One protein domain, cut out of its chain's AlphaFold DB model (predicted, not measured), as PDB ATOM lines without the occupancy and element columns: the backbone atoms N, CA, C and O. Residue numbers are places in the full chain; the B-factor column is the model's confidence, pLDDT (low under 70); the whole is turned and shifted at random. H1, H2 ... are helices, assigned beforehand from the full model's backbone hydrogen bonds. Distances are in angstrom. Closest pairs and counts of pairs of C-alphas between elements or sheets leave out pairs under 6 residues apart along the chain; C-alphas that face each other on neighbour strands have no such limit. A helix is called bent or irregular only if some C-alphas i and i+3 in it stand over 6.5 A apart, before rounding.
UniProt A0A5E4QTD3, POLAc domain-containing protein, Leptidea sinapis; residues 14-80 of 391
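AT A GLANCE: This is residues 14 to 80 of the 391 residues of the protein "POLAc domain-containing protein" of Leptidea sinapis (UniProt A0A5E4QTD3). Two long helices, H2 and the bent H3, make an open V, with a tight link at its corner and the outer part of H3 sticking out free. The short helix H1 sits beside H2 near the middle of its length, and a loop, residues 20 to 32, leads from H1 to the end of H2 away from the corner and folds back into it. The printed part has 67 residues with three named helices, H1, H2 and H3 in that order, and no named strand; its class is all helix. It is loose, with a radius of gyration of the C-alphas of 15.3 A, and flat, spanning 39 by 32 by 15 A.

IN THESE COORDINATES: H1 covers residues 14 to 19, starting with C-alpha 14 at (210.840, 229.198, 318.065). Residues 20 to 32 hold no named element. H2 covers residues 33 to 57 and is the longest helix, 36.0 A from C-alpha 33 at (198.252, 223.721, 330.884) to C-alpha 57. H3 covers residues 61 to 80. By its hydrogen bonds it was assigned as one helix, but it is bent: C-alphas 70 and 73 are 6.6 A apart. Its arm H3a, residues 61 to 70, is 12.8 A long and itself irregular, with C-alphas 66 and 69 6.51 A apart. Its arm H3b, residues 73 to 80, is 10.0 A long and ends with C-alpha 80 at (223.247, 208.424, 329.639).

HOW THE PARTS SIT: H1 and H2 are close but not clearly touching; their closest C-alphas, those of Gln 17 and Cys 47, are 6.3 A apart. They run the same way at a shallow tilt of 21 degrees. H2, with residues 52 to 55 alone, only just touches H3a, with 3 pairs of C-alphas within 8 A, and only at the corner. Their closest C-alphas, those of Leu 55 and Glu 61, are 5.4 A apart. They run opposite ways at a steep tilt of 51 degrees. H3a and H3b stand at a steep tilt of 40 degrees. H1 is apart from H3a and from H3b, and H2 is apart from H3b. In H1 and H2 every O i to N i+4 pair is within hydrogen-bond range; in H3a 4 of 6 are, and in H3b 3 of 4.

THE WHOLE: The two C-alphas farthest apart, those of Glu 31 and Gln 59, are 41.6 A apart. Residues 29 to 35, of which 33 to 35 belong to H2, stand free, and so do residues 65 to 80 of H3. The body without these stretches spans 35 by 17 by 14 A. The link from H1 to H2, 13 residues, is long; that from H2 to H3, 3 residues, is tight. The printed part has no cut. The model's mean pLDDT over the printed part is 88.3, and no printed residue is under 70.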
ATOM      1  N   GLY A  14     211.097 228.023 318.899       85.62
ATOM      2  CA  GLY A  14     210.840 229.198 318.065       85.62
ATOM      3  C   GLY A  14     211.867 229.352 316.939       85.62
ATOM      4  O   GLY A  14     211.534 229.782 315.833       85.62
ATOM      5  N   GLU A  15     213.116 228.961 317.178       85.31
ATOM      6  CA  GLU A  15     214.148 228.831 316.146       85.31
ATOM      7  C   GLU A  15     213.818 227.736 315.142       85.31
ATOM      8  O   GLU A  15     213.951 227.963 313.939       85.31
ATOM      9  N   VAL A  16     213.307 226.589 315.604       86.00
ATOM     10  CA  VAL A  16     212.827 225.528 314.705       86.00
ATOM     11  C   VAL A  16     211.698 226.046 313.816       86.00
ATOM     12  O   VAL A  16     211.758 225.844 312.605       86.00
ATOM     13  N   GLN A  17     210.709 226.746 314.386       88.25
ATOM     14  CA  GLN A  17     209.598 227.349 313.639       88.25
ATOM     15  C   GLN A  17     210.100 228.297 312.545       88.25
ATOM     16  O   GLN A  17     209.735 228.139 311.379       88.25
ATOM     17  N   ARG A  18     211.009 229.220 312.891       86.69
ATOM     18  CA  ARG A  18     211.627 230.142 311.925       86.69
ATOM     19  C   ARG A  18     212.405 229.408 310.836       86.69
ATOM     20  O   ARG A  18     212.280 229.760 309.667       86.69
ATOM     21  N   ALA A  19     213.178 228.385 311.199       84.75
ATOM     22  CA  ALA A  19     214.016 227.645 310.262       84.75
ATOM     23  C   ALA A  19     213.201 226.848 309.231       84.75
ATOM     24  O   ALA A  19     213.619 226.730 308.082       84.75
ATOM     25  N   VAL A  20     212.023 226.341 309.613       88.94
ATOM     26  CA  VAL A  20     211.101 225.664 308.682       88.94
ATOM     27  C   VAL A  20     210.101 226.616 308.016       88.94
ATOM     28  O   VAL A  20     209.240 226.161 307.268       88.94
ATOM     29  N   GLY A  21     210.192 227.923 308.287       88.00
ATOM     30  CA  GLY A  21     209.275 228.934 307.756       88.00
ATOM     31  C   GLY A  21     207.837 228.803 308.268       88.00
ATOM     32  O   GLY A  21     206.908 229.230 307.586       88.00
ATOM     33  N   HIS A  22     207.634 228.197 309.442       89.50
ATOM     34  CA  HIS A  22     206.310 228.023 310.041       89.50
ATOM     35  C   HIS A  22     205.976 229.175 310.984       89.50
ATOM     36  O   HIS A  22     206.727 229.471 311.914       89.50
ATOM     37  N   VAL A  23     204.808 229.775 310.782       87.06
ATOM     38  CA  VAL A  23     204.218 230.770 311.681       87.06
ATOM     39  C   VAL A  23     202.864 230.237 312.122       87.06
ATOM     40  O   VAL A  23     202.060 229.806 311.293       87.06
ATOM     41  N   ALA A  24     202.615 230.228 313.431       84.12
ATOM     42  CA  ALA A  24     201.327 229.800 313.955       84.12
ATOM     43  C   ALA A  24     200.229 230.778 313.513       84.12
ATOM     44  O   ALA A  24     200.357 231.985 313.700       84.12
ATOM     45  N   GLU A  25     199.145 230.249 312.949       82.50
ATOM     46  CA  GLU A  25     197.998 231.047 312.482       82.50
ATOM     47  C   GLU A  25     197.259 231.736 313.639       82.50
ATOM     48  O   GLU A  25     196.673 232.801 313.466       82.50
ATOM     49  N   TYR A  26     197.306 231.137 314.829       82.88
ATOM     50  CA  TYR A  26     196.718 231.670 316.050       82.88
ATOM     51  C   TYR A  26     197.483 231.167 317.274       82.88
ATOM     52  O   TYR A  26     198.022 230.057 317.271       82.88
ATOM     53  N   CYS A  27     197.482 231.965 318.340       81.94
ATOM     54  CA  CYS A  27     197.994 231.588 319.655       81.94
ATOM     55  C   CYS A  27     196.826 231.325 320.605       81.94
ATOM     56  O   CYS A  27     195.829 232.045 320.588       81.94
ATOM     57  N   VAL A  28     196.952 230.315 321.464       83.50
ATOM     58  CA  VAL A  28     195.926 230.028 322.473       83.50
ATOM     59  C   VAL A  28     196.242 230.807 323.747       83.50
ATOM     60  O   VAL A  28     197.194 230.494 324.461       83.50
ATOM     61  N   ALA A  29     195.419 231.810 324.052       83.00
ATOM     62  CA  ALA A  29     195.448 232.524 325.325       83.00
ATOM     63  C   ALA A  29     194.636 231.741 326.370       83.00
ATOM     64  O   ALA A  29     193.461 232.012 326.598       83.00
ATOM     65  N   THR A  30     195.255 230.720 326.964       89.19
ATOM     66  CA  THR A  30     194.650 229.915 328.035       89.19
ATOM     67  C   THR A  30     195.606 229.735 329.208       89.19
ATOM     68  O   THR A  30     196.821 229.560 329.043       89.19
ATOM     69  N   GLU A  31     195.046 229.742 330.413       91.06
ATOM     70  CA  GLU A  31     195.762 229.378 331.635       91.06
ATOM     71  C   GLU A  31     195.831 227.854 331.826       91.06
ATOM     72  O   GLU A  31     196.696 227.356 332.551       91.06
ATOM     73  N   CYS A  32     194.983 227.093 331.121       95.19
ATOM     74  CA  CYS A  32     194.951 225.639 331.202       95.19
ATOM     75  C   CYS A  32     196.192 225.018 330.545       95.19
ATOM     76  O   CYS A  32     196.383 225.072 329.327       95.19
ATOM     77  N   ALA A  33     197.025 224.358 331.354       94.00
ATOM     78  CA  ALA A  33     198.252 223.721 330.884       94.00
ATOM     79  C   ALA A  33     197.998 222.667 329.794       94.00
ATOM     80  O   ALA A  33     198.725 222.640 328.805       94.00
ATOM     81  N   LEU A  34     196.939 221.858 329.922       94.44
ATOM     82  CA  LEU A  34     196.600 220.823 328.936       94.44
ATOM     83  C   LEU A  34     196.248 221.420 327.571       94.44
ATOM     84  O   LEU A  34     196.721 220.929 326.549       94.44
ATOM     85  N   GLN A  35     195.472 222.506 327.551       92.25
ATOM     86  CA  GLN A  35     195.126 223.197 326.308       92.25
ATOM     87  C   GLN A  35     196.366 223.816 325.647       92.25
ATOM     88  O   GLN A  35     196.518 223.721 324.429       92.25
ATOM     89  N   ARG A  36     197.300 224.375 326.434       90.56
ATOM     90  CA  ARG A  36     198.593 224.849 325.909       90.56
ATOM     91  C   ARG A  36     199.440 223.711 325.345       90.56
ATOM     92  O   ARG A  36     199.973 223.851 324.250       90.56
ATOM     93  N   CYS A  37     199.557 222.589 326.056       92.19
ATOM     94  CA  CYS A  37     200.320 221.427 325.596       92.19
ATOM     95  C   CYS A  37     199.752 220.848 324.299       92.19
ATOM     96  O   CYS A  37     200.515 220.611 323.367       92.19
ATOM     97  N   ALA A  38     198.429 220.684 324.212       92.12
ATOM     98  CA  ALA A  38     197.765 220.226 322.994       92.12
ATOM     99  C   ALA A  38     198.041 221.175 321.819       92.12
ATOM    100  O   ALA A  38     198.394 220.732 320.727       92.12
ATOM    101  N   TRP A  39     197.977 222.491 322.053       91.62
ATOM    102  CA  TRP A  39     198.332 223.469 321.029       91.62
ATOM    103  C   TRP A  39     199.802 223.346 320.596       91.62
ATOM    104  O   TRP A  39     200.065 223.207 319.402       91.62
ATOM    105  N   TYR A  40     200.763 223.295 321.524       91.25
ATOM    106  CA  TYR A  40     202.178 223.114 321.175       91.25
ATOM    107  C   TYR A  40     202.458 221.791 320.453       91.25
ATOM    108  O   TYR A  40     203.297 221.766 319.555       91.25
ATOM    109  N   GLN A  41     201.743 220.712 320.783       92.19
ATOM    110  CA  GLN A  41     201.855 219.442 320.070       92.19
ATOM    111  C   GLN A  41     201.443 219.591 318.600       92.19
ATOM    112  O   GLN A  41     202.182 219.158 317.719       92.19
ATOM    113  N   THR A  42     200.327 220.273 318.315       91.50
ATOM    114  CA  THR A  42     199.919 220.525 316.919       91.50
ATOM    115  C   THR A  42     200.938 221.380 316.161       91.50
ATOM    116  O   THR A  42     201.230 221.107 314.995       91.50
ATOM    117  N   GLN A  43     201.545 222.376 316.822       91.69
ATOM    118  CA  GLN A  43     202.634 223.155 316.222       91.69
ATOM    119  C   GLN A  43     203.858 222.277 315.935       91.69
ATOM    120  O   GLN A  43     204.462 222.393 314.868       91.69
ATOM    121  N   LEU A  44     204.216 221.383 316.858       92.31
ATOM    122  CA  LEU A  44     205.347 220.472 316.712       92.31
ATOM    123  C   LEU A  44     205.145 219.499 315.547       92.31
ATOM    124  O   LEU A  44     206.057 219.327 314.741       92.31
ATOM    125  N   GLU A  45     203.961 218.899 315.424       93.06
ATOM    126  CA  GLU A  45     203.613 217.988 314.327       93.06
ATOM    127  C   GLU A  45     203.702 218.688 312.962       93.06
ATOM    128  O   GLU A  45     204.281 218.139 312.017       93.06
ATOM    129  N   ARG A  46     203.220 219.936 312.870       92.25
ATOM    130  CA  ARG A  46     203.322 220.757 311.651       92.25
ATOM    131  C   ARG A  46     204.768 221.137 311.327       92.25
ATOM    132  O   ARG A  46     205.192 221.014 310.181       92.25
ATOM    133  N   CYS A  47     205.566 221.533 312.315       92.25
ATOM    134  CA  CYS A  47     206.994 221.780 312.103       92.25
ATOM    135  C   CYS A  47     207.752 220.510 311.696       92.25
ATOM    136  O   CYS A  47     208.645 220.575 310.852       92.25
ATOM    137  N   ALA A  48     207.401 219.353 312.261       91.56
ATOM    138  CA  ALA A  48     208.028 218.078 311.937       91.56
ATOM    139  C   ALA A  48     207.737 217.642 310.493       91.56
ATOM    140  O   ALA A  48     208.644 217.158 309.815       91.56
ATOM    141  N   SER A  49     206.511 217.840 309.996       93.19
ATOM    142  CA  SER A  49     206.169 217.530 308.602       93.19
ATOM    143  C   SER A  49     206.920 218.431 307.616       93.19
ATOM    144  O   SER A  49     207.518 217.927 306.663       93.19
ATOM    145  N   LEU A  50     207.002 219.736 307.893       92.62
ATOM    146  CA  LEU A  50     207.795 220.684 307.100       92.62
ATOM    147  C   LEU A  50     209.291 220.342 307.130       92.62
ATOM    148  O   LEU A  50     209.948 220.314 306.089       92.62
ATOM    149  N   ALA A  51     209.827 219.998 308.305       90.75
ATOM    150  CA  ALA A  51     211.212 219.563 308.446       90.75
ATOM    151  C   ALA A  51     211.506 218.284 307.645       90.75
ATOM    152  O   ALA A  51     212.574 218.186 307.040       90.75
ATOM    153  N   ARG A  52     210.573 217.321 307.590       90.94
ATOM    154  CA  ARG A  52     210.700 216.136 306.721       90.94
ATOM    155  C   ARG A  52     210.713 216.517 305.242       90.94
ATOM    156  O   ARG A  52     211.543 215.993 304.507       90.94
ATOM    157  N   GLY A  53     209.872 217.468 304.828       91.94
ATOM    158  CA  GLY A  53     209.908 218.028 303.474       91.94
ATOM    159  C   GLY A  53     211.287 218.593 303.115       91.94
ATOM    160  O   GLY A  53     211.832 218.266 302.061       91.94
ATOM    161  N   LEU A  54     211.904 219.354 304.025       89.81
ATOM    162  CA  LEU A  54     213.273 219.858 303.853       89.81
ATOM    163  C   LEU A  54     214.304 218.721 303.786       89.81
ATOM    164  O   LEU A  54     215.169 218.724 302.914       89.81
ATOM    165  N   LEU A  55     214.213 217.709 304.655       90.62
ATOM    166  CA  LEU A  55     215.113 216.551 304.586       90.62
ATOM    167  C   LEU A  55     215.022 215.841 303.230       90.62
ATOM    168  O   LEU A  55     216.058 215.472 302.672       90.62
ATOM    169  N   HIS A  56     213.815 215.700 302.683       90.62
ATOM    170  CA  HIS A  56     213.595 215.102 301.371       90.62
ATOM    171  C   HIS A  56     214.207 215.953 300.247       90.62
ATOM    172  O   HIS A  56     214.997 215.446 299.450       90.62
ATOM    173  N   GLN A  57     213.954 217.269 300.243       89.56
ATOM    174  CA  GLN A  57     214.564 218.215 299.294       89.56
ATOM    175  C   GLN A  57     216.100 218.165 299.325       89.56
ATOM    176  O   GLN A  57     216.762 218.261 298.289       89.56
ATOM    177  N   HIS A  58     216.684 217.975 300.510       85.69
ATOM    178  CA  HIS A  58     218.130 217.886 300.692       85.69
ATOM    179  C   HIS A  58     218.705 216.466 300.524       85.69
ATOM    180  O   HIS A  58     219.932 216.323 300.581       85.69
ATOM    181  N   GLN A  59     217.876 215.451 300.247       89.12
ATOM    182  CA  GLN A  59     218.264 214.034 300.131       89.12
ATOM    183  C   GLN A  59     218.932 213.485 301.407       89.12
ATOM    184  O   GLN A  59     219.895 212.724 301.343       89.12
ATOM    185  N   LEU A  60     218.440 213.901 302.577       89.50
ATOM    186  CA  LEU A  60     218.976 213.546 303.901       89.50
ATOM    187  C   LEU A  60     218.081 212.563 304.672       89.50
ATOM    188  O   LEU A  60     218.362 212.245 305.824       89.50
ATOM    189  N   GLU A  61     216.997 212.091 304.062       88.69
ATOM    190  CA  GLU A  61     215.983 211.256 304.715       88.69
ATOM    191  C   GLU A  61     216.525 209.894 305.173       88.69
ATOM    192  O   GLU A  61     216.252 209.466 306.298       88.69
ATOM    193  N   THR A  62     217.350 209.250 304.346       89.50
ATOM    194  CA  THR A  62     218.017 207.984 304.688       89.50
ATOM    195  C   THR A  62     219.024 208.178 305.815       89.50
ATOM    196  O   THR A  62     218.988 207.442 306.793       89.50
ATOM    197  N   LEU A  63     219.862 209.218 305.749       87.00
ATOM    198  CA  LEU A  63     220.804 209.556 306.821       87.00
ATOM    199  C   LEU A  63     220.076 209.813 308.150       87.00
ATOM    200  O   LEU A  63     220.473 209.298 309.196       87.00
ATOM    201  N   PHE A  64     218.985 210.577 308.112       88.94
ATOM    202  CA  PHE A  64     218.175 210.855 309.291       88.94
ATOM    203  C   PHE A  64     217.568 209.573 309.878       88.94
ATOM    204  O   PHE A  64     217.687 209.317 311.074       88.94
ATOM    205  N   THR A  65     216.942 208.741 309.048       89.25
ATOM    206  CA  THR A  65     216.173 207.581 309.521       89.25
ATOM    207  C   THR A  65     217.067 206.400 309.896       89.25
ATOM    208  O   THR A  65     216.876 205.785 310.946       89.25
ATOM    209  N   ASP A  66     218.060 206.089 309.068       90.00
ATOM    210  CA  ASP A  66     218.869 204.878 309.210       90.00
ATOM    211  C   ASP A  66     220.074 205.054 310.130       90.00
ATOM    212  O   ASP A  66     220.548 204.067 310.693       90.00
ATOM    213  N   LEU A  67     220.545 206.288 310.323       86.38
ATOM    214  CA  LEU A  67     221.659 206.586 311.218       86.38
ATOM    215  C   LEU A  67     221.180 207.359 312.451       86.38
ATOM    216  O   LEU A  67     221.197 206.825 313.561       86.38
ATOM    217  N   GLU A  68     220.716 208.597 312.273       84.25
ATOM    218  CA  GLU A  68     220.468 209.507 313.401       84.25
ATOM    219  C   GLU A  68     219.385 208.995 314.354       84.25
ATOM    220  O   GLU A  68     219.598 208.911 315.571       84.25
ATOM    221  N   MET A  69     218.241 208.585 313.807       88.12
ATOM    222  CA  MET A  69     217.127 208.082 314.607       88.12
ATOM    223  C   MET A  69     217.444 206.750 315.291       88.12
ATOM    224  O   MET A  69     216.950 206.505 316.390       88.12
ATOM    225  N   ARG A  70     218.315 205.913 314.707       89.44
ATOM    226  CA  ARG A  70     218.728 204.636 315.319       89.44
ATOM    227  C   ARG A  70     219.729 204.822 316.458       89.44
ATOM    228  O   ARG A  70     219.704 204.060 317.422       89.44
ATOM    229  N   VAL A  71     220.578 205.846 316.380       86.88
ATOM    230  CA  VAL A  71     221.574 206.151 317.422       86.88
ATOM    231  C   VAL A  71     220.944 206.857 318.632       86.88
ATOM    232  O   VAL A  71     221.432 206.709 319.750       86.88
ATOM    233  N   LEU A  72     219.836 207.589 318.453       83.94
ATOM    234  CA  LEU A  72     219.124 208.284 319.542       83.94
ATOM    235  C   LEU A  72     218.821 207.414 320.780       83.94
ATOM    236  O   LEU A  72     219.258 207.796 321.868       83.94
ATOM    237  N   PRO A  73     218.119 206.268 320.664       86.12
ATOM    238  CA  PRO A  73     217.808 205.437 321.827       86.12
ATOM    239  C   PRO A  73     219.069 204.858 322.485       86.12
ATOM    240  O   PRO A  73     219.100 204.706 323.703       86.12
ATOM    241  N   LEU A  74     220.129 204.584 321.717       86.25
ATOM    242  CA  LEU A  74     221.402 204.116 322.268       86.25
ATOM    243  C   LEU A  74     222.045 205.185 323.167       86.25
ATOM    244  O   LEU A  74     222.416 204.885 324.303       86.25
ATOM    245  N   LEU A  75     222.138 206.428 322.686       84.12
ATOM    246  CA  LEU A  75     222.728 207.528 323.453       84.12
ATOM    247  C   LEU A  75     221.894 207.837 324.706       84.12
ATOM    248  O   LEU A  75     222.405 207.721 325.820       84.12
ATOM    249  N   ALA A  76     220.604 208.143 324.536       76.44
ATOM    250  CA  ALA A  76     219.747 208.607 325.629       76.44
ATOM    251  C   ALA A  76     219.386 207.492 326.629       76.44
ATOM    252  O   ALA A  76     219.526 207.657 327.839       76.44
ATOM    253  N   ALA A  77     218.935 206.326 326.151       72.38
ATOM    254  CA  ALA A  77     218.434 205.280 327.045       72.38
ATOM    255  C   ALA A  77     219.541 204.351 327.565       72.38
ATOM    256  O   ALA A  77     219.497 203.948 328.727       72.38
ATOM    257  N   ALA A  78     220.537 203.995 326.745       82.62
ATOM    258  CA  ALA A  78     221.543 203.009 327.150       82.62
ATOM    259  C   ALA A  78     222.807 203.635 327.756       82.62
ATOM    260  O   ALA A  78     223.351 203.078 328.713       82.62
ATOM    261  N   MET A  79     223.278 204.770 327.229       88.25
ATOM    262  CA  MET A  79     224.550 205.371 327.647       88.25
ATOM    263  C   MET A  79     224.370 206.393 328.778       88.25
ATOM    264  O   MET A  79     224.995 206.231 329.831       88.25
ATOM    265  N   GLU A  80     223.489 207.386 328.617       87.75
ATOM    266  CA  GLU A  80     223.247 208.424 329.639       87.75
ATOM    267  C   GLU A  80     222.676 207.838 330.932       87.75
ATOM    268  O   GLU A  80     223.153 208.138 332.026       87.75
TER     269      GLU A  80